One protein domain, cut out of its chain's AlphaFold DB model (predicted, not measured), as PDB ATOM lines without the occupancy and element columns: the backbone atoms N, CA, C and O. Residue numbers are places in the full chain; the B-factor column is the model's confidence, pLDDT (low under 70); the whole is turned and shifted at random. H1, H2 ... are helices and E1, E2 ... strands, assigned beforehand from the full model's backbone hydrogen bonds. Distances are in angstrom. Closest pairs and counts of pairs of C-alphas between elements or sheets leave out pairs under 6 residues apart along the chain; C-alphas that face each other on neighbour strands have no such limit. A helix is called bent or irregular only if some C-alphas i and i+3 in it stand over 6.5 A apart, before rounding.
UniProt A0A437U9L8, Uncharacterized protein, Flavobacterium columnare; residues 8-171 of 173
ATOM      1  N   LYS A   8      39.959  49.814  14.362       92.88
ATOM      2  CA  LYS A   8      39.064  48.733  14.787       92.88
ATOM      3  C   LYS A   8      38.806  48.711  16.302       92.88
ATOM      4  O   LYS A   8      37.628  48.667  16.667       92.88
ATOM      5  N   PRO A   9      39.814  48.806  17.198       94.56
ATOM      6  CA  PRO A   9      39.562  48.776  18.641       94.56
ATOM      7  C   PRO A   9      38.694  49.947  19.116       94.56
ATOM      8  O   PRO A   9      37.764  49.754  19.898       94.56
ATOM      9  N   LEU A  10      38.956  51.152  18.598       95.56
ATOM     10  CA  LEU A  10      38.169  52.341  18.914       95.56
ATOM     11  C   LEU A  10      36.736  52.189  18.401       95.56
ATOM     12  O   LEU A  10      35.784  52.434  19.135       95.56
ATOM     13  N   LEU A  11      36.561  51.747  17.158       95.62
ATOM     14  CA  LEU A  11      35.239  51.574  16.561       95.62
ATOM     15  C   LEU A  11      34.399  50.518  17.303       95.62
ATOM     16  O   LEU A  11      33.216  50.748  17.548       95.62
ATOM     17  N   ILE A  12      35.001  49.401  17.730       95.25
ATOM     18  CA  ILE A  12      34.325  48.398  18.572       95.25
ATOM     19  C   ILE A  12      33.906  49.009  19.914       95.25
ATOM     20  O   ILE A  12      32.788  48.772  20.371       95.25
ATOM     21  N   GLN A  13      34.761  49.828  20.530       95.12
ATOM     22  CA  GLN A  13      34.417  50.531  21.764       95.12
ATOM     23  C   GLN A  13      33.232  51.489  21.559       95.12
ATOM     24  O   GLN A  13      32.323  51.532  22.386       95.12
ATOM     25  N   LEU A  14      33.203  52.232  20.449       96.31
ATOM     26  CA  LEU A  14      32.107  53.151  20.132       96.31
ATOM     27  C   LEU A  14      30.779  52.421  19.884       96.31
ATOM     28  O   LEU A  14      29.736  52.956  20.248       96.31
ATOM     29  N   LEU A  15      30.796  51.202  19.328       95.31
ATOM     30  CA  LEU A  15      29.590  50.376  19.145       95.31
ATOM     31  C   LEU A  15      28.917  49.976  20.464       95.31
ATOM     32  O   LEU A  15      27.715  49.714  20.480       95.31
ATOM     33  N   GLN A  16      29.676  49.923  21.560       92.25
ATOM     34  CA  GLN A  16      29.153  49.604  22.890       92.25
ATOM     35  C   GLN A  16      28.549  50.828  23.594       92.25
ATOM     36  O   GLN A  16      27.795  50.675  24.552       92.25
ATOM     37  N   ASP A  17      28.862  52.039  23.129       93.19
ATOM     38  CA  ASP A  17      28.337  53.281  23.686       93.19
ATOM     39  C   ASP A  17      26.982  53.620  23.030       93.19
ATOM     40  O   ASP A  17      26.914  53.807  21.808       93.19
ATOM     41  N   PRO A  18      25.893  53.748  23.810       89.06
ATOM     42  CA  PRO A  18      24.550  53.960  23.270       89.06
ATOM     43  C   PRO A  18      24.401  55.269  22.482       89.06
ATOM     44  O   PRO A  18      23.538  55.352  21.610       89.06
ATOM     45  N   ASN A  19      25.248  56.269  22.749       90.69
ATOM     46  CA  ASN A  19      25.212  57.570  22.088       90.69
ATOM     47  C   ASN A  19      26.204  57.668  20.926       90.69
ATOM     48  O   ASN A  19      25.993  58.463  20.012       90.69
ATOM     49  N   LYS A  20      27.292  56.886  20.946       94.12
ATOM     50  CA  LYS A  20      28.345  56.970  19.919       94.12
ATOM     51  C   LYS A  20      28.263  55.890  18.844       94.12
ATOM     52  O   LYS A  20      28.824  56.093  17.769       94.12
ATOM     53  N   LYS A  21      27.532  54.793  19.067       93.88
ATOM     54  CA  LYS A  21      27.377  53.706  18.079       93.88
ATOM     55  C   LYS A  21      26.870  54.179  16.711       93.88
ATOM     56  O   LYS A  21      27.221  53.593  15.692       93.88
ATOM     57  N   TRP A  22      26.115  55.277  16.676       93.62
ATOM     58  CA  TRP A  22      25.576  55.885  15.455       93.62
ATOM     59  C   TRP A  22      26.659  56.397  14.507       93.62
ATOM     60  O   TRP A  22      26.506  56.303  13.293       93.62
ATOM     61  N   PHE A  23      27.781  56.875  15.051       94.50
ATOM     62  CA  PHE A  23      28.938  57.244  14.239       94.50
ATOM     63  C   PHE A  23      29.469  56.033  13.468       94.50
ATOM     64  O   PHE A  23      29.732  56.118  12.271       94.50
ATOM     65  N   VAL A  24      29.579  54.885  14.142       94.69
ATOM     66  CA  VAL A  24      30.070  53.649  13.524       94.69
ATOM     67  C   VAL A  24      29.072  53.120  12.499       94.69
ATOM     68  O   VAL A  24      29.487  52.681  11.430       94.69
ATOM     69  N   ALA A  25      27.774  53.218  12.790       91.06
ATOM     70  CA  ALA A  25      26.707  52.849  11.866       91.06
ATOM     71  C   ALA A  25      26.758  53.674  10.566       91.06
ATOM     72  O   ALA A  25      26.673  53.121   9.475       91.06
ATOM     73  N   ALA A  26      26.993  54.986  10.661       89.12
ATOM     74  CA  ALA A  26      27.179  55.836   9.485       89.12
ATOM     75  C   ALA A  26      28.491  55.522   8.743       89.12
ATOM     76  O   ALA A  26      28.511  55.422   7.517       89.12
ATOM     77  N   TYR A  27      29.590  55.328   9.476       89.62
ATOM     78  CA  TYR A  27      30.895  55.013   8.898       89.62
ATOM     79  C   TYR A  27      30.871  53.699   8.110       89.62
ATOM     80  O   TYR A  27      31.319  53.662   6.963       89.62
ATOM     81  N   ILE A  28      30.320  52.628   8.686       88.38
ATOM     82  CA  ILE A  28      30.411  51.280   8.113       88.38
ATOM     83  C   ILE A  28      29.665  51.141   6.781       88.38
ATOM     84  O   ILE A  28      30.063  50.334   5.939       88.38
ATOM     85  N   GLN A  29      28.645  51.973   6.550       81.12
ATOM     86  CA  GLN A  29      27.937  52.057   5.270       81.12
ATOM     87  C   GLN A  29      28.877  52.459   4.118       81.12
ATOM     88  O   GLN A  29      28.724  52.000   2.988       81.12
ATOM     89  N   THR A  30      29.920  53.245   4.406       79.25
ATOM     90  CA  THR A  30      30.895  53.728   3.407       79.25
ATOM     91  C   THR A  30      32.063  52.766   3.160       79.25
ATOM     92  O   THR A  30      32.807  52.894   2.185       79.25
ATOM     93  N   VAL A  31      32.241  51.778   4.034       80.38
ATOM     94  CA  VAL A  31      33.340  50.810   3.968       80.38
ATOM     95  C   VAL A  31      32.917  49.625   3.104       80.38
ATOM     96  O   VAL A  31      31.769  49.223   3.152       80.38
ATOM     97  N   ALA A  32      33.813  49.039   2.316       73.19
ATOM     98  CA  ALA A  32      33.528  47.910   1.428       73.19
ATOM     99  C   ALA A  32      33.554  46.543   2.137       73.19
ATOM    100  O   ALA A  32      32.841  45.632   1.728       73.19
ATOM    101  N   SER A  33      34.380  46.380   3.172       81.38
ATOM    102  CA  SER A  33      34.535  45.117   3.898       81.38
ATOM    103  C   SER A  33      35.041  45.323   5.328       81.38
ATOM    104  O   SER A  33      35.636  46.352   5.659       81.38
ATOM    105  N   PHE A  34      34.799  44.330   6.178       89.19
ATOM    106  CA  PHE A  34      35.273  44.245   7.559       89.19
ATOM    107  C   PHE A  34      35.382  42.775   7.977       89.19
ATOM    108  O   PHE A  34      34.867  41.899   7.284       89.19
ATOM    109  N   ASP A  35      36.078  42.501   9.079       89.25
ATOM    110  CA  ASP A  35      36.322  41.140   9.557       89.25
ATOM    111  C   ASP A  35      35.168  40.578  10.416       89.25
ATOM    112  O   ASP A  35      34.177  41.247  10.731       89.25
ATOM    113  N   LYS A  36      35.291  39.299  10.793       89.00
ATOM    114  CA  LYS A  36      34.276  38.579  11.577       89.00
ATOM    115  C   LYS A  36      34.154  39.092  13.021       89.00
ATOM    116  O   LYS A  36      33.093  38.969  13.642       89.00
ATOM    117  N   GLU A  37      35.224  39.654  13.572       91.62
ATOM    118  CA  GLU A  37      35.215  40.252  14.910       91.62
ATOM    119  C   GLU A  37      34.342  41.514  14.918       91.62
ATOM    120  O   GLU A  37      33.451  41.670  15.762       91.62
ATOM    121  N   PHE A  38      34.529  42.371  13.917       92.38
ATOM    122  CA  PHE A  38      33.753  43.587  13.737       92.38
ATOM    123  C   PHE A  38      32.287  43.284  13.417       92.38
ATOM    124  O   PHE A  38      31.387  43.862  14.025       92.38
ATOM    125  N   PHE A  39      32.041  42.299  12.549       91.44
ATOM    126  CA  PHE A  39      30.711  41.742  12.289       91.44
ATOM    127  C   PHE A  39      29.978  41.347  13.577       91.44
ATOM    128  O   PHE A  39      28.836  41.743  13.802       91.44
ATOM    129  N   SER A  40      30.652  40.607  14.460       91.50
ATOM    130  CA  SER A  40      30.054  40.155  15.719       91.50
ATOM    131  C   SER A  40      29.708  41.339  16.630       91.50
ATOM    132  O   SER A  40      28.707  41.311  17.343       91.50
ATOM    133  N   SER A  41      30.516  42.400  16.593       93.69
ATOM    134  CA  SER A  41      30.280  43.627  17.361       93.69
ATOM    135  C   SER A  41      29.094  44.434  16.820       93.69
ATOM    136  O   SER A  41      28.268  44.897  17.606       93.69
ATOM    137  N   LEU A  42      28.950  44.536  15.493       93.31
ATOM    138  CA  LEU A  42      27.787  45.154  14.844       93.31
ATOM    139  C   LEU A  42      26.492  44.409  15.174       93.31
ATOM    140  O   LEU A  42      25.496  45.038  15.520       93.31
ATOM    141  N   MET A  43      26.512  43.075  15.147       91.38
ATOM    142  CA  MET A  43      25.330  42.276  15.476       91.38
ATOM    143  C   MET A  43      24.884  42.446  16.925       91.38
ATOM    144  O   MET A  43      23.688  42.568  17.187       91.38
ATOM    145  N   LYS A  44      25.828  42.539  17.867       90.69
ATOM    146  CA  LYS A  44      25.507  42.880  19.261       90.69
ATOM    147  C   LYS A  44      24.905  44.279  19.378       90.69
ATOM    148  O   LYS A  44      23.931  44.453  20.104       90.69
ATOM    149  N   ALA A  45      25.460  45.263  18.671       91.94
ATOM    150  CA  ALA A  45      24.924  46.623  18.674       91.94
ATOM    151  C   ALA A  45      23.494  46.670  18.112       91.94
ATOM    152  O   ALA A  45      22.637  47.329  18.697       91.94
ATOM    153  N   ALA A  46      23.220  45.913  17.043       89.19
ATOM    154  CA  ALA A  46      21.891  45.765  16.460       89.19
ATOM    155  C   ALA A  46      20.880  45.228  17.486       89.19
ATOM    156  O   ALA A  46      19.864  45.859  17.745       89.19
ATOM    157  N   ILE A  47      21.199  44.101  18.126       87.12
ATOM    158  CA  ILE A  47      20.306  43.416  19.075       87.12
ATOM    159  C   ILE A  47      20.071  44.237  20.346       87.12
ATOM    160  O   ILE A  47      19.008  44.153  20.941       87.12
ATOM    161  N   ASN A  48      21.042  45.048  20.761       86.69
ATOM    162  CA  ASN A  48      20.908  45.917  21.932       86.69
ATOM    163  C   ASN A  48      20.314  47.295  21.586       86.69
ATOM    164  O   ASN A  48      20.362  48.222  22.399       86.69
ATOM    165  N   THR A  49      19.816  47.487  20.364       86.06
ATOM    166  CA  THR A  49      19.169  48.737  19.963       86.06
ATOM    167  C   THR A  49      17.689  48.686  20.315       86.06
ATOM    168  O   THR A  49      16.933  47.923  19.732       86.06
ATOM    169  N   ALA A  50      17.295  49.532  21.270       79.19
ATOM    170  CA  ALA A  50      15.940  49.565  21.814       79.19
ATOM    171  C   ALA A  50      14.871  50.014  20.807       79.19
ATOM    172  O   ALA A  50      13.734  49.569  20.900       79.19
ATOM    173  N   ASP A  51      15.219  50.910  19.879       77.69
ATOM    174  CA  ASP A  51      14.313  51.344  18.817       77.69
ATOM    175  C   ASP A  51      14.542  50.485  17.559       77.69
ATOM    176  O   ASP A  51      15.598  50.598  16.918       77.69
ATOM    177  N   PRO A  52      13.570  49.632  17.186       71.31
ATOM    178  CA  PRO A  52      13.688  48.736  16.046       71.31
ATOM    179  C   PRO A  52      13.980  49.426  14.716       71.31
ATOM    180  O   PRO A  52      14.594  48.808  13.847       71.31
ATOM    181  N   SER A  53      13.572  50.688  14.553       74.50
ATOM    182  CA  SER A  53      13.750  51.447  13.312       74.50
ATOM    183  C   SER A  53      15.209  51.752  12.975       74.50
ATOM    184  O   SER A  53      15.470  52.192  11.864       74.50
ATOM    185  N   TYR A  54      16.147  51.517  13.900       82.31
ATOM    186  CA  TYR A  54      17.581  51.724  13.677       82.31
ATOM    187  C   TYR A  54      18.411  50.434  13.693       82.31
ATOM    188  O   TYR A  54      19.643  50.484  13.641       82.31
ATOM    189  N   ILE A  55      17.773  49.267  13.831       84.62
ATOM    190  CA  ILE A  55      18.465  47.966  13.821       84.62
ATOM    191  C   ILE A  55      19.111  47.712  12.451       84.62
ATOM    192  O   ILE A  55      20.205  47.146  12.361       84.62
ATOM    193  N   ASP A  56      18.448  48.160  11.387       82.06
ATOM    194  CA  ASP A  56      18.889  48.045   9.999       82.06
ATOM    195  C   ASP A  56      20.266  48.673   9.753       82.06
ATOM    196  O   ASP A  56      21.102  48.043   9.103       82.06
ATOM    197  N   LEU A  57      20.560  49.816  10.379       86.00
ATOM    198  CA  LEU A  57      21.832  50.530  10.258       86.00
ATOM    199  C   LEU A  57      23.049  49.666  10.625       86.00
ATOM    200  O   LEU A  57      24.163  49.940  10.177       86.00
ATOM    201  N   PHE A  58      22.852  48.626  11.438       90.50
ATOM    202  CA  PHE A  58      23.891  47.672  11.827       90.50
ATOM    203  C   PHE A  58      23.800  46.351  11.052       90.50
ATOM    204  O   PHE A  58      24.826  45.740  10.739       90.50
ATOM    205  N   VAL A  59      22.583  45.895  10.743       86.06
ATOM    206  CA  VAL A  59      22.339  44.595  10.099       86.06
ATOM    207  C   VAL A  59      22.626  44.633   8.601       86.06
ATOM    208  O   VAL A  59      23.230  43.697   8.078       86.06
ATOM    209  N   GLU A  60      22.232  45.693   7.903       80.69
ATOM    210  CA  GLU A  60      22.402  45.822   6.454       80.69
ATOM    211  C   GLU A  60      23.883  45.748   6.024       80.69
ATOM    212  O   GLU A  60      24.210  44.925   5.157       80.69
ATOM    213  N   PRO A  61      24.829  46.463   6.672       81.69
ATOM    214  CA  PRO A  61      26.254  46.299   6.391       81.69
ATOM    215  C   PRO A  61      26.740  44.855   6.565       81.69
ATOM    216  O   PRO A  61      27.573  44.391   5.784       81.69
ATOM    217  N   CYS A  62      26.215  44.131   7.559       85.94
ATOM    218  CA  CYS A  62      26.562  42.732   7.814       85.94
ATOM    219  C   CYS A  62      26.073  41.813   6.691       85.94
ATOM    220  O   CYS A  62      26.822  40.962   6.221       85.94
ATOM    221  N   VAL A  63      24.845  42.016   6.216       77.06
ATOM    222  CA  VAL A  63      24.274  41.273   5.082       77.06
ATOM    223  C   VAL A  63      25.051  41.524   3.796       77.06
ATOM    224  O   VAL A  63      25.259  40.597   3.006       77.06
ATOM    225  N   ARG A  64      25.481  42.771   3.586       77.38
ATOM    226  CA  ARG A  64      26.264  43.177   2.420       77.38
ATOM    227  C   ARG A  64      27.625  42.482   2.371       77.38
ATOM    228  O   ARG A  64      28.005  42.014   1.306       77.38
ATOM    229  N   VAL A  65      28.340  42.407   3.497       75.81
ATOM    230  CA  VAL A  65      29.712  41.862   3.543       75.81
ATOM    231  C   VAL A  65      29.748  40.341   3.730       75.81
ATOM    232  O   VAL A  65      30.608  39.685   3.152       75.81
ATOM    233  N   PHE A  66      28.825  39.773   4.510       75.38
ATOM    234  CA  PHE A  66      28.884  38.375   4.963       75.38
ATOM    235  C   PHE A  66      27.717  37.498   4.520       75.38
ATOM    236  O   PHE A  66      27.642  36.356   4.947       75.38
ATOM    237  N   ASP A  67      26.823  38.021   3.684       70.31
ATOM    238  CA  ASP A  67      25.582  37.381   3.257       70.31
ATOM    239  C   ASP A  67      24.498  37.189   4.331       70.31
ATOM    240  O   ASP A  67      24.724  37.270   5.531       70.31
ATOM    241  N   GLY A  68      23.257  36.979   3.880       70.44
ATOM    242  CA  GLY A  68      22.100  36.873   4.768       70.44
ATOM    243  C   GLY A  68      22.071  35.579   5.583       70.44
ATOM    244  O   GLY A  68      21.515  35.581   6.683       70.44
ATOM    245  N   VAL A  69      22.666  34.496   5.074       71.25
ATOM    246  CA  VAL A  69      22.662  33.177   5.713       71.25
ATOM    247  C   VAL A  69      23.526  33.216   6.964       71.25
ATOM    248  O   VAL A  69      23.016  32.902   8.043       71.25
ATOM    249  N   LEU A  70      24.775  33.693   6.859       80.94
ATOM    250  CA  LEU A  70      25.678  33.767   8.012       80.94
ATOM    251  C   LEU A  70      25.073  34.604   9.128       80.94
ATOM    252  O   LEU A  70      25.138  34.247  10.309       80.94
ATOM    253  N   VAL A  71      24.463  35.732   8.775       82.19
ATOM    254  CA  VAL A  71      23.920  36.590   9.810       82.19
ATOM    255  C   VAL A  71      22.621  36.032  10.393       82.19
ATOM    256  O   VAL A  71      22.315  36.337  11.543       82.19
ATOM    257  N   ILE A  72      21.823  35.229   9.676       77.00
ATOM    258  CA  ILE A  72      20.693  34.496  10.291       77.00
ATOM    259  C   ILE A  72      21.201  33.425  11.260       77.00
ATOM    260  O   ILE A  72      20.639  33.290  12.345       77.00
ATOM    261  N   ASP A  73      22.276  32.716  10.917       81.56
ATOM    262  CA  ASP A  73      22.913  31.762  11.833       81.56
ATOM    263  C   ASP A  73      23.404  32.479  13.099       81.56
ATOM    264  O   ASP A  73      23.105  32.067  14.214       81.56
ATOM    265  N   THR A  74      24.004  33.654  12.929       84.81
ATOM    266  CA  THR A  74      24.434  34.502  14.047       84.81
ATOM    267  C   THR A  74      23.255  34.970  14.915       84.81
ATOM    268  O   THR A  74      23.336  34.947  16.137       84.81
ATOM    269  N   LEU A  75      22.126  35.371  14.316       83.25
ATOM    270  CA  LEU A  75      20.914  35.729  15.069       83.25
ATOM    271  C   LEU A  75      20.318  34.528  15.825       83.25
ATOM    272  O   LEU A  75      19.815  34.699  16.934       83.25
ATOM    273  N   ASN A  76      20.398  33.321  15.258       79.19
ATOM    274  CA  ASN A  76      20.001  32.092  15.949       79.19
ATOM    275  C   ASN A  76      20.867  31.824  17.187       79.19
ATOM    276  O   ASN A  76      20.334  31.367  18.198       79.19
ATOM    277  N   ASP A  77      22.165  32.127  17.136       81.75
ATOM    278  CA  ASP A  77      23.053  31.981  18.294       81.75
ATOM    279  C   ASP A  77      22.678  32.960  19.418       81.75
ATOM    280  O   ASP A  77      22.715  32.606  20.602       81.75
ATOM    281  N   TYR A  78      22.235  34.168  19.053       78.62
ATOM    282  CA  TYR A  78      21.767  35.175  20.004       78.62
ATOM    283  C   TYR A  78      20.396  34.885  20.610       78.62
ATOM    284  O   TYR A  78      20.050  35.495  21.614       78.62
ATOM    285  N   LEU A  79      19.620  33.939  20.089       70.56
ATOM    286  CA  LEU A  79      18.292  33.611  20.627       70.56
ATOM    287  C   LEU A  79      18.298  32.954  22.003       70.56
ATOM    288  O   LEU A  79      17.255  32.823  22.634       70.56
ATOM    289  N   ASN A  80      19.478  32.570  22.480       63.25
ATOM    290  CA  ASN A  80      19.678  32.205  23.875       63.25
ATOM    291  C   ASN A  80      19.740  33.437  24.809       63.25
ATOM    292  O   ASN A  80      19.936  33.266  26.009       63.25
ATOM    293  N   SER A  81      19.603  34.658  24.279       60.47
ATOM    294  CA  SER A  81      19.493  35.915  25.033       60.47
ATOM    295  C   SER A  81      18.034  36.369  25.170       60.47
ATOM    296  O   SER A  81      17.176  35.982  24.379       60.47
ATOM    297  N   GLU A  82      17.744  37.212  26.163       64.44
ATOM    298  CA  GLU A  82      16.394  37.727  26.466       64.44
ATOM    299  C   GLU A  82      15.824  38.687  25.392       64.44
ATOM    300  O   GLU A  82      14.666  39.086  25.477       64.44
ATOM    301  N   ASN A  83      16.584  39.008  24.339       74.06
ATOM    302  CA  ASN A  83      16.271  40.046  23.342       74.06
ATOM    303  C   ASN A  83      15.523  39.497  22.108       74.06
ATOM    304  O   ASN A  83      15.909  39.702  20.954       74.06
ATOM    305  N   TYR A  84      14.463  38.715  22.330       74.31
ATOM    306  CA  TYR A  84      13.734  38.028  21.255       74.31
ATOM    307  C   TYR A  84      12.988  38.983  20.305       74.31
ATOM    308  O   TYR A  84      12.746  38.620  19.153       74.31
ATOM    309  N   LEU A  85      12.603  40.180  20.764       74.19
ATOM    310  CA  LEU A  85      11.913  41.183  19.946       74.19
ATOM    311  C   LEU A  85      12.880  41.836  18.952       74.19
ATOM    312  O   LEU A  85      12.573  41.973  17.772       74.19
ATOM    313  N   GLU A  86      14.074  42.181  19.410       78.69
ATOM    314  CA  GLU A  86      15.119  42.815  18.613       78.69
ATOM    315  C   GLU A  86      15.681  41.838  17.575       78.69
ATOM    316  O   GLU A  86      15.956  42.224  16.437       78.69
ATOM    317  N   ILE A  87      15.765  40.547  17.921       77.06
ATOM    318  CA  ILE A  87      16.109  39.483  16.970       77.06
ATOM    319  C   ILE A  87      15.033  39.347  15.885       77.06
ATOM    320  O   ILE A  87      15.384  39.279  14.708       77.06
ATOM    321  N   ASP A  88      13.744  39.342  16.246       75.62
ATOM    322  CA  ASP A  88      12.624  39.308  15.288       75.62
ATOM    323  C   ASP A  88      12.713  40.486  14.300       75.62
ATOM    324  O   ASP A  88      12.719  40.301  13.082       75.62
ATOM    325  N   ASN A  89      12.929  41.697  14.822       73.00
ATOM    326  CA  ASN A  89      13.103  42.902  14.012       73.00
ATOM    327  C   ASN A  89      14.317  42.795  13.070       73.00
ATOM    328  O   ASN A  89      14.193  43.044  11.871       73.00
ATOM    329  N   ALA A  90      15.471  42.335  13.563       74.56
ATOM    330  CA  ALA A  90      16.665  42.123  12.743       74.56
ATOM    331  C   ALA A  90      16.439  41.100  11.611       74.56
ATOM    332  O   ALA A  90      16.977  41.262  10.515       74.56
ATOM    333  N   VAL A  91      15.639  40.053  11.842       69.62
ATOM    334  CA  VAL A  91      15.278  39.047  10.824       69.62
ATOM    335  C   VAL A  91      14.443  39.642   9.698       69.62
ATOM    336  O   VAL A  91      14.593  39.228   8.547       69.62
ATOM    337  N   TYR A  92      13.572  40.599   9.993       64.44
ATOM    338  CA  TYR A  92      12.791  41.267   8.957       64.44
ATOM    339  C   TYR A  92      13.673  42.101   8.022       64.44
ATOM    340  O   TYR A  92      13.534  41.989   6.803       64.44
ATOM    341  N   PHE A  93      14.656  42.827   8.561       61.25
ATOM    342  CA  PHE A  93      15.583  43.631   7.753       61.25
ATOM    343  C   PHE A  93      16.532  42.790   6.883       61.25
ATOM    344  O   PHE A  93      16.908  43.201   5.789       61.25
ATOM    345  N   LYS A  94      16.853  41.560   7.305       62.56
ATOM    346  CA  LYS A  94      17.700  40.611   6.552       62.56
ATOM    347  C   LYS A  94      17.183  40.220   5.178       62.56
ATOM    348  O   LYS A  94      17.969  39.781   4.343       62.56
ATOM    349  N   HIS A  95      15.867  40.264   4.984       53.41
ATOM    350  CA  HIS A  95      15.250  39.748   3.767       53.41
ATOM    351  C   HIS A  95      15.392  40.701   2.573       53.41
ATOM    352  O   HIS A  95      15.082  40.322   1.441       53.41
ATOM    353  N   SER A  96      15.868  41.920   2.834       42.97
ATOM    354  CA  SER A  96      16.193  42.908   1.824       42.97
ATOM    355  C   SER A  96      17.649  42.712   1.418       42.97
ATOM    356  O   SER A  96      18.573  43.034   2.160       42.97
ATOM    357  N   LYS A  97      17.873  42.134   0.243       50.09
ATOM    358  CA  LYS A  97      19.168  42.255  -0.421       50.09
ATOM    359  C   LYS A  97      18.930  43.012  -1.711       50.09
ATOM    360  O   LYS A  97      18.474  42.438  -2.690       50.09
ATOM    361  N   ILE A  98      19.269  44.293  -1.683       42.88
ATOM    362  CA  ILE A  98      20.026  44.890  -2.773       42.88
ATOM    363  C   ILE A  98      21.484  44.709  -2.352       42.88
ATOM    364  O   ILE A  98      21.983  45.408  -1.473       42.88
ATOM    365  N   CYS A  99      22.173  43.708  -2.894       43.56
ATOM    366  CA  CYS A  99      23.626  43.689  -2.780       43.56
ATOM    367  C   CYS A  99      24.168  44.656  -3.824       43.56
ATOM    368  O   CYS A  99      24.023  44.362  -5.000       43.56
ATOM    369  N   ASN A 100      24.803  45.754  -3.412       41.53
ATOM    370  CA  ASN A 100      25.705  46.506  -4.280       41.53
ATOM    371  C   ASN A 100      27.051  45.776  -4.312       41.53
ATOM    372  O   ASN A 100      27.870  45.931  -3.404       41.53
ATOM    373  N   ILE A 101      27.272  44.942  -5.327       47.16
ATOM    374  CA  ILE A 101      28.607  44.407  -5.592       47.16
ATOM    375  C   ILE A 101      29.370  45.508  -6.318       47.16
ATOM    376  O   ILE A 101      29.075  45.811  -7.472       47.16
ATOM    377  N   VAL A 102      30.327  46.118  -5.621       46.75
ATOM    378  CA  VAL A 102      31.242  47.092  -6.216       46.75
ATOM    379  C   VAL A 102      32.423  46.332  -6.791       46.75
ATOM    380  O   VAL A 102      33.222  45.768  -6.040       46.75
ATOM    381  N   TYR A 103      32.563  46.335  -8.110       52.31
ATOM    382  CA  TYR A 103      33.792  45.903  -8.764       52.31
ATOM    383  C   TYR A 103      34.476  47.109  -9.393       52.31
ATOM    384  O   TYR A 103      33.865  47.949 -10.049       52.31
ATOM    385  N   PHE A 104      35.780  47.215  -9.148       52.78
ATOM    386  CA  PHE A 104      36.593  48.234  -9.785       52.78
ATOM    387  C   PHE A 104      36.938  47.763 -11.194       52.78
ATOM    388  O   PHE A 104      37.708  46.812 -11.370       52.78
ATOM    389  N   ASN A 105      36.365  48.427 -12.188       63.72
ATOM    390  CA  ASN A 105      36.689  48.178 -13.575       63.72
ATOM    391  C   ASN A 105      38.020  48.875 -13.889       63.72
ATOM    392  O   ASN A 105      38.117  50.100 -13.968       63.72
ATOM    393  N   LYS A 106      39.082  48.074 -14.029       62.28
ATOM    394  CA  LYS A 106      40.442  48.583 -14.261       62.28
ATOM    395  C   LYS A 106      40.596  49.286 -15.611       62.28
ATOM    396  O   LYS A 106      41.466  50.143 -15.724       62.28
ATOM    397  N   GLU A 107      39.786  48.929 -16.606       70.62
ATOM    398  CA  GLU A 107      39.862  49.494 -17.957       70.62
ATOM    399  C   GLU A 107      39.153  50.847 -18.040       70.62
ATOM    400  O   GLU A 107      39.690  51.789 -18.616       70.62
ATOM    401  N   ALA A 108      37.986  50.969 -17.405       70.06
ATOM    402  CA  ALA A 108      37.201  52.203 -17.390       70.06
ATOM    403  C   ALA A 108      37.555  53.155 -16.226       70.06
ATOM    404  O   ALA A 108      37.032  54.266 -16.165       70.06
ATOM    405  N   GLN A 109      38.448  52.741 -15.314       73.25
ATOM    406  CA  GLN A 109      38.823  53.467 -14.089       73.25
ATOM    407  C   GLN A 109      37.625  53.937 -13.246       73.25
ATOM    408  O   GLN A 109      37.698  54.941 -12.537       73.25
ATOM    409  N   ASN A 110      36.518  53.205 -13.297       60.84
ATOM    410  CA  ASN A 110      35.304  53.507 -12.558       60.84
ATOM    411  C   ASN A 110      34.940  52.347 -11.618       60.84
ATOM    412  O   ASN A 110      35.464  51.232 -11.686       60.84
ATOM    413  N   GLN A 111      34.056  52.656 -10.676       54.34
ATOM    414  CA  GLN A 111      33.388  51.655  -9.862       54.34
ATOM    415  C   GLN A 111      32.095  51.287 -10.573       54.34
ATOM    416  O   GLN A 111      31.259  52.160 -10.808       54.34
ATOM    417  N   ASP A 112      31.954  50.013 -10.911       50.19
ATOM    418  CA  ASP A 112      30.704  49.473 -11.411       50.19
ATOM    419  C   ASP A 112      29.943  48.855 -10.236       50.19
ATOM    420  O   ASP A 112      30.516  48.185  -9.367       50.19
ATOM    421  N   PHE A 113      28.642  49.115 -10.217       52.66
ATOM    422  CA  PHE A 113      27.721  48.631  -9.202       52.66
ATOM    423  C   PHE A 113      26.808  47.608  -9.854       52.66
ATOM    424  O   PHE A 113      26.146  47.909 -10.847       52.66
ATOM    425  N   LYS A 114      26.751  46.407  -9.285       51.28
ATOM    426  CA  LYS A 114      25.711  45.440  -9.625       51.28
ATOM    427  C   LYS A 114      24.794  45.275  -8.438       51.28
ATOM    428  O   LYS A 114      25.241  44.786  -7.404       51.28
ATOM    429  N   GLU A 115      23.542  45.675  -8.615       50.47
ATOM    430  CA  GLU A 115      22.461  45.440  -7.668       50.47
ATOM    431  C   GLU A 115      21.860  44.056  -7.935       50.47
ATOM    432  O   GLU A 115      21.279  43.819  -8.991       50.47
ATOM    433  N   VAL A 116      22.008  43.116  -6.998       50.75
ATOM    434  CA  VAL A 116      21.404  41.774  -7.117       50.75
ATOM    435  C   VAL A 116      20.462  41.524  -5.940       50.75
ATOM    436  O   VAL A 116      20.888  41.626  -4.785       50.75
ATOM    437  N   GLY A 117      19.203  41.174  -6.236       52.38
ATOM    438  CA  GLY A 117      18.230  40.641  -5.275       52.38
ATOM    439  C   GLY A 117      16.833  41.280  -5.325       52.38
ATOM    440  O   GLY A 117      16.402  41.797  -6.352       52.38
ATOM    441  N   PHE A 118      16.089  41.170  -4.221       50.41
ATOM    442  CA  PHE A 118      14.706  41.641  -4.086       50.41
ATOM    443  C   PHE A 118      14.638  42.798  -3.082       50.41
ATOM    444  O   PHE A 118      15.087  42.658  -1.943       50.41
ATOM    445  N   HIS A 119      14.021  43.912  -3.479       53.62
ATOM    446  CA  HIS A 119      13.758  45.049  -2.599       53.62
ATOM    447  C   HIS A 119      12.399  44.862  -1.908       53.62
ATOM    448  O   HIS A 119      11.375  44.711  -2.575       53.62
ATOM    449  N   TYR A 120      12.378  44.849  -0.573       51.03
ATOM    450  CA  TYR A 120      11.151  44.774   0.223       51.03
ATOM    451  C   TYR A 120      11.031  46.014   1.103       51.03
ATOM    452  O   TYR A 120      12.011  46.439   1.704       51.03
ATOM    453  N   TYR A 121       9.826  46.567   1.215       54.91
ATOM    454  CA  TYR A 121       9.543  47.720   2.067       54.91
ATOM    455  C   TYR A 121       8.477  47.372   3.105       54.91
ATOM    456  O   TYR A 121       7.597  46.537   2.865       54.91
ATOM    457  N   TRP A 122       8.565  48.011   4.269       50.06
ATOM    458  CA  TRP A 122       7.534  47.923   5.294       50.06
ATOM    459  C   TRP A 122       6.294  48.687   4.837       50.06
ATOM    460  O   TRP A 122       6.348  49.885   4.556       50.06
ATOM    461  N   ASN A 123       5.168  47.989   4.743       54.75
ATOM    462  CA  ASN A 123       3.890  48.615   4.474       54.75
ATOM    463  C   ASN A 123       3.206  48.921   5.808       54.75
ATOM    464  O   ASN A 123       2.661  48.040   6.476       54.75
ATOM    465  N   GLU A 124       3.215  50.202   6.168       52.19
ATOM    466  CA  GLU A 124       2.622  50.693   7.412       52.19
ATOM    467  C   GLU A 124       1.123  50.403   7.547       52.19
ATOM    468  O   GLU A 124       0.628  50.255   8.665       52.19
ATOM    469  N   LEU A 125       0.394  50.301   6.432       54.75
ATOM    470  CA  LEU A 125      -1.051  50.069   6.435       54.75
ATOM    471  C   LEU A 125      -1.386  48.609   6.723       54.75
ATOM    472  O   LEU A 125      -2.285  48.325   7.509       54.75
ATOM    473  N   SER A 126      -0.674  47.681   6.088       54.31
ATOM    474  CA  SER A 126      -0.907  46.249   6.283       54.31
ATOM    475  C   SER A 126      -0.133  45.680   7.466       54.31
ATOM    476  O   SER A 126      -0.407  44.552   7.864       54.31
ATOM    477  N   LYS A 127       0.825  46.436   8.022       52.19
ATOM    478  CA  LYS A 127       1.785  45.954   9.026       52.19
ATOM    479  C   LYS A 127       2.485  44.676   8.551       52.19
ATOM    480  O   LYS A 127       2.739  43.750   9.319       52.19
ATOM    481  N   THR A 128       2.767  44.624   7.249       41.41
ATOM    482  CA  THR A 128       3.467  43.526   6.579       41.41
ATOM    483  C   THR A 128       4.511  44.079   5.616       41.41
ATOM    484  O   THR A 128       4.426  45.214   5.154       41.41
ATOM    485  N   TYR A 129       5.507  43.266   5.280       48.16
ATOM    486  CA  TYR A 129       6.506  43.618   4.273       48.16
ATOM    487  C   TYR A 129       6.029  43.230   2.870       48.16
ATOM    488  O   TYR A 129       5.502  42.134   2.669       48.16
ATOM    489  N   HIS A 130       6.205  44.131   1.904       48.97
ATOM    490  CA  HIS A 130       5.807  43.962   0.502       48.97
ATOM    491  C   HIS A 130       7.033  44.012  -0.417       48.97
ATOM    492  O   HIS A 130       8.001  44.703  -0.111       48.97
ATOM    493  N   ILE A 131       6.976  43.327  -1.567       52.75
ATOM    494  CA  ILE A 131       7.994  43.454  -2.626       52.75
ATOM    495  C   ILE A 131       7.817  44.818  -3.301       52.75
ATOM    496  O   ILE A 131       6.759  45.085  -3.880       52.75
ATOM    497  N   ALA A 132       8.844  45.663  -3.272       54.53
ATOM    498  CA  ALA A 132       8.910  46.844  -4.119       54.53
ATOM    499  C   ALA A 132       9.083  46.388  -5.574       54.53
ATOM    500  O   ALA A 132      10.090  45.789  -5.940       54.53
ATOM    501  N   ARG A 133       8.066  46.635  -6.405       51.00
ATOM    502  CA  ARG A 133       8.061  46.233  -7.822       51.00
ATOM    503  C   ARG A 133       8.707  47.248  -8.772       51.00
ATOM    504  O   ARG A 133       8.830  46.929  -9.950       51.00
ATOM    505  N   ASN A 134       9.105  48.425  -8.289       47.53
ATOM    506  CA  ASN A 134       9.679  49.475  -9.130       47.53
ATOM    507  C   ASN A 134      11.215  49.462  -9.075       47.53
ATOM    508  O   ASN A 134      11.795  49.820  -8.056       47.53
ATOM    509  N   ASP A 135      11.792  49.013 -10.197       49.28
ATOM    510  CA  ASP A 135      12.995  49.489 -10.901       49.28
ATOM    511  C   ASP A 135      14.230  49.834 -10.050       49.28
ATOM    512  O   ASP A 135      14.309  50.909  -9.469       49.28
ATOM    513  N   SER A 136      15.258  48.976 -10.012       43.38
ATOM    514  CA  SER A 136      16.355  49.142 -10.982       43.38
ATOM    515  C   SER A 136      17.137  47.893 -11.412       43.38
ATOM    516  O   SER A 136      17.974  48.041 -12.295       43.38
ATOM    517  N   HIS A 137      16.905  46.679 -10.904       49.78
ATOM    518  CA  HIS A 137      17.600  45.479 -11.411       49.78
ATOM    519  C   HIS A 137      16.708  44.236 -11.338       49.78
ATOM    520  O   HIS A 137      16.422  43.700 -10.268       49.78
ATOM    521  N   ARG A 138      16.255  43.761 -12.501       51.34
ATOM    522  CA  ARG A 138      15.673  42.423 -12.632       51.34
ATOM    523  C   ARG A 138      16.826  41.443 -12.817       51.34
ATOM    524  O   ARG A 138      17.591  41.603 -13.761       51.34
ATOM    525  N   MET A 139      16.932  40.463 -11.923       54.81
ATOM    526  CA  MET A 139      17.862  39.343 -12.083       54.81
ATOM    527  C   MET A 139      17.575  38.613 -13.399       54.81
ATOM    528  O   MET A 139      16.409  38.451 -13.777       54.81
ATOM    529  N   THR A 140      18.623  38.172 -14.089       59.53
ATOM    530  CA  THR A 140      18.476  37.231 -15.205       59.53
ATOM    531  C   THR A 140      17.948  35.887 -14.689       59.53
ATOM    532  O   THR A 140      17.977  35.602 -13.492       59.53
ATOM    533  N   GLU A 141      17.444  35.039 -15.585       54.53
ATOM    534  CA  GLU A 141      16.984  33.692 -15.217       54.53
ATOM    535  C   GLU A 141      18.118  32.832 -14.633       54.53
ATOM    536  O   GLU A 141      17.904  32.089 -13.679       54.53
ATOM    537  N   GLU A 142      19.337  32.981 -15.153       58.12
ATOM    538  CA  GLU A 142      20.541  32.324 -14.633       58.12
ATOM    539  C   GLU A 142      20.871  32.811 -13.215       58.12
ATOM    540  O   GLU A 142      20.974  32.004 -12.298       58.12
ATOM    541  N   GLU A 143      20.897  34.130 -12.996       57.50
ATOM    542  CA  GLU A 143      21.128  34.722 -11.669       57.50
ATOM    543  C   GLU A 143      20.053  34.320 -10.656       57.50
ATOM    544  O   GLU A 143      20.345  34.083  -9.484       57.50
ATOM    545  N   TYR A 144      18.800  34.232 -11.103       60.03
ATOM    546  CA  TYR A 144      17.700  33.756 -10.280       60.03
ATOM    547  C   TYR A 144      17.898  32.292  -9.885       60.03
ATOM    548  O   TYR A 144      17.761  31.960  -8.709       60.03
ATOM    549  N   ASN A 145      18.234  31.426 -10.841       60.91
ATOM    550  CA  ASN A 145      18.442  30.002 -10.592       60.91
ATOM    551  C   ASN A 145      19.657  29.746  -9.693       60.91
ATOM    552  O   ASN A 145      19.577  28.892  -8.810       60.91
ATOM    553  N   ASP A 146      20.730  30.522  -9.846       58.38
ATOM    554  CA  ASP A 146      21.903  30.470  -8.970       58.38
ATOM    555  C   ASP A 146      21.570  30.923  -7.542       58.38
ATOM    556  O   ASP A 146      22.058  30.355  -6.562       58.38
ATOM    557  N   TYR A 147      20.709  31.935  -7.402       61.78
ATOM    558  CA  TYR A 147      20.342  32.499  -6.104       61.78
ATOM    559  C   TYR A 147      19.225  31.724  -5.386       61.78
ATOM    560  O   TYR A 147      19.125  31.756  -4.153       61.78
ATOM    561  N   LEU A 148      18.372  31.017  -6.130       64.00
ATOM    562  CA  LEU A 148      17.183  30.337  -5.614       64.00
ATOM    563  C   LEU A 148      17.485  29.326  -4.488       64.00
ATOM    564  O   LEU A 148      16.748  29.336  -3.495       64.00
ATOM    565  N   PRO A 149      18.543  28.491  -4.549       68.44
ATOM    566  CA  PRO A 149      18.899  27.594  -3.451       68.44
ATOM    567  C   PRO A 149      19.228  28.345  -2.157       68.44
ATOM    568  O   PRO A 149      18.673  28.028  -1.105       68.44
ATOM    569  N   THR A 150      20.062  29.389  -2.235       65.06
ATOM    570  CA  THR A 150      20.438  30.222  -1.082       65.06
ATOM    571  C   THR A 150      19.228  30.952  -0.505       65.06
ATOM    572  O   THR A 150      19.057  31.013   0.712       65.06
ATOM    573  N   HIS A 151      18.346  31.466  -1.364       64.69
ATOM    574  CA  HIS A 151      17.088  32.077  -0.945       64.69
ATOM    575  C   HIS A 151      16.165  31.072  -0.244       64.69
ATOM    576  O   HIS A 151      15.603  31.368   0.808       64.69
ATOM    577  N   THR A 152      16.032  29.865  -0.790       67.81
ATOM    578  CA  THR A 152      15.195  28.803  -0.213       67.81
ATOM    579  C   THR A 152      15.721  28.376   1.156       67.81
ATOM    580  O   THR A 152      14.952  28.261   2.112       67.81
ATOM    581  N   GLU A 153      17.038  28.199   1.285       70.56
ATOM    582  CA  GLU A 153      17.678  27.908   2.569       70.56
ATOM    583  C   GLU A 153      17.451  29.045   3.572       70.56
ATOM    584  O   GLU A 153      17.096  28.793   4.730       70.56
ATOM    585  N   PHE A 154      17.598  30.293   3.123       69.50
ATOM    586  CA  PHE A 154      17.330  31.474   3.930       69.50
ATOM    587  C   PHE A 154      15.887  31.474   4.465       69.50
ATOM    588  O   PHE A 154      15.689  31.627   5.673       69.50
ATOM    589  N   ILE A 155      14.886  31.242   3.606       69.75
ATOM    590  CA  ILE A 155      13.466  31.173   3.993       69.75
ATOM    591  C   ILE A 155      13.256  30.083   5.044       69.75
ATOM    592  O   ILE A 155      12.703  30.348   6.113       69.75
ATOM    593  N   ALA A 156      13.771  28.878   4.799       75.56
ATOM    594  CA  ALA A 156      13.638  27.759   5.727       75.56
ATOM    595  C   ALA A 156      14.323  28.029   7.083       75.56
ATOM    596  O   ALA A 156      13.843  27.599   8.138       75.56
ATOM    597  N   LYS A 157      15.462  28.733   7.098       75.00
ATOM    598  CA  LYS A 157      16.134  29.161   8.337       75.00
ATOM    599  C   LYS A 157      15.326  30.223   9.076       75.00
ATOM    600  O   LYS A 157      15.126  30.088  10.282       75.00
ATOM    601  N   ARG A 158      14.810  31.224   8.361       74.62
ATOM    602  CA  ARG A 158      13.932  32.259   8.917       74.62
ATOM    603  C   ARG A 158      12.686  31.656   9.558       74.62
ATOM    604  O   ARG A 158      12.354  32.009  10.680       74.62
ATOM    605  N   GLU A 159      12.014  30.720   8.898       78.06
ATOM    606  CA  GLU A 159      10.824  30.070   9.461       78.06
ATOM    607  C   GLU A 159      11.126  29.301  10.751       78.06
ATOM    608  O   GLU A 159      10.358  29.367  11.712       78.06
ATOM    609  N   ARG A 160      12.257  28.585  10.803       81.50
ATOM    610  CA  ARG A 160      12.707  27.893  12.024       81.50
ATOM    611  C   ARG A 160      12.980  28.874  13.161       81.50
ATOM    612  O   ARG A 160      12.591  28.615  14.298       81.50
ATOM    613  N   LEU A 161      13.625  29.986  12.835       78.00
ATOM    614  CA  LEU A 161      13.937  31.079  13.744       78.00
ATOM    615  C   LEU A 161      12.655  31.720  14.310       78.00
ATOM    616  O   LEU A 161      12.486  31.779  15.526       78.00
ATOM    617  N   LEU A 162      11.693  32.076  13.458       78.81
ATOM    618  CA  LEU A 162      10.404  32.639  13.879       78.81
ATOM    619  C   LEU A 162       9.602  31.674  14.766       78.81
ATOM    620  O   LEU A 162       9.085  32.083  15.803       78.81
ATOM    621  N   LYS A 163       9.566  30.378  14.426       83.31
ATOM    622  CA  LYS A 163       8.933  29.347  15.272       83.31
ATOM    623  C   LYS A 163       9.571  29.268  16.661       83.31
ATOM    624  O   LYS A 163       8.870  29.056  17.649       83.31
ATOM    625  N   ARG A 164      10.895  29.433  16.754       80.69
ATOM    626  CA  ARG A 164      11.609  29.473  18.041       80.69
ATOM    627  C   ARG A 164      11.258  30.721  18.844       80.69
ATOM    628  O   ARG A 164      10.938  30.578  20.019       80.69
ATOM    629  N   ILE A 165      11.259  31.900  18.218       80.69
ATOM    630  CA  ILE A 165      10.848  33.164  18.854       80.69
ATOM    631  C   ILE A 165       9.428  33.037  19.416       80.69
ATOM    632  O   ILE A 165       9.181  33.380  20.569       80.69
ATOM    633  N   GLU A 166       8.500  32.480  18.636       80.81
ATOM    634  CA  GLU A 166       7.124  32.253  19.077       80.81
ATOM    635  C   GLU A 166       7.040  31.264  20.253       80.81
ATOM    636  O   GLU A 166       6.302  31.498  21.209       80.81
ATOM    637  N   GLY A 167       7.829  30.186  20.223       81.06
ATOM    638  CA  GLY A 167       7.943  29.244  21.336       81.06
ATOM    639  C   GLY A 167       8.444  29.897  22.628       81.06
ATOM    640  O   GLY A 167       7.875  29.647  23.690       81.06
ATOM    641  N   VAL A 168       9.455  30.770  22.539       76.94
ATOM    642  CA  VAL A 168       9.978  31.543  23.681       76.94
ATOM    643  C   VAL A 168       8.925  32.519  24.210       76.94
ATOM    644  O   VAL A 168       8.688  32.554  25.413       76.94
ATOM    645  N   ARG A 169       8.213  33.244  23.333       74.88
ATOM    646  CA  ARG A 169       7.119  34.152  23.739       74.88
ATOM    647  C   ARG A 169       5.989  33.436  24.487       74.88
ATOM    648  O   ARG A 169       5.368  34.033  25.358       74.88
ATOM    649  N   ARG A 170       5.700  32.175  24.142       75.81
ATOM    650  CA  ARG A 170       4.645  31.369  24.787       75.81
ATOM    651  C   ARG A 170       5.070  30.760  26.127       75.81
ATOM    652  O   ARG A 170       4.198  30.429  26.919       75.81
ATOM    653  N   ASN A 171       6.372  30.611  26.367       69.50
ATOM    654  CA  ASN A 171       6.943  30.091  27.611       69.50
ATOM    655  C   ASN A 171       8.103  30.994  28.072       69.50
ATOM    656  O   ASN A 171       9.268  30.580  28.011       69.50
TER     657      ASN A 171
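What this domain is: This is residues 8 to 171 of the 173 residues of an uncharacterized protein of Flavobacterium columnare (UniProt A0A437U9L8). A body of short helices is stacked in layers, with H1 and H2 at one end, the helical hairpin of H3 and H4a next, and a three-helix bundle of H4b, H5 and the long H6 at the other end. The strand hairpin E1 E2 reaches away from this body as a thin arm, and a smaller hairpin, E3 E4, is near the end of H5. The printed part has 164 residues, with five named helices, four strands and then H6 along it; each two-stranded sheet is antiparallel, and the class is mostly helix. It is compact, with a radius of gyration of the C-alphas of 16.7 A and spans of 56 by 38 by 29 A.

Where its parts are: H1, residues 8 to 16, begins at C-alpha 8 (39.064, 48.733, 14.787). H2 is residues 21 to 30, and H3, residues 36 to 47, is 16.6 A long. H4, residues 56 to 78, was assigned as one helix by its hydrogen bonds but is bent, with C-alphas 65 and 68 9.2 A apart; its arms are H4a, residues 56 to 65, and H4b, residues 68 to 78. H5 is residues 84 to 93. E1, residues 99 to 105, is 17.5 A long and E2, residues 110 to 116, is 19.0 A; E3 is residues 120 to 123 and E4 residues 128 to 131. H6, residues 141 to 170, measures 41.9 A and ends at C-alpha 170 (4.645, 31.369, 24.787); it has a kink of 40 degrees near residue 148 and is only just irregular, with C-alphas 146 and 149 6.9 A apart.

How they stand to each other: H1 touches H3, closest at the C-alphas of Leu 15 and Ala 45, 6.0 A, at a shallow tilt of 14 degrees. H2 touches H4a, closest at C-alphas 25 and 57, 5.6 A. H3 and H4a form a helical hairpin, closest at C-alphas 46 and 58, 5.4 A. H4b, H5 and H6 are an up and down bundle, each running against the one before; H4b touches H5, closest at C-alphas 75 and 87, 6.4 A. In the hairpin E1 E2, N 101 and O 114 are 2.9 A apart; in E3 E4, N 121 and O 130 are 2.9 A. Every O i to N i+4 pair is within hydrogen-bond range in H3, H4b and H5, but 4 of 5 in H1, 4 of 6 in H2 and H4a, and 24 of 26 in H6.

The domain as a whole: The C-alphas of Glu 107 and Asn 171 are the farthest apart, 59.5 A. The printed part has no cut and no long link. Mean pLDDT of the printed part is 72.2; 65 residues are under 70, among them 91 to 106 and 110 to 152.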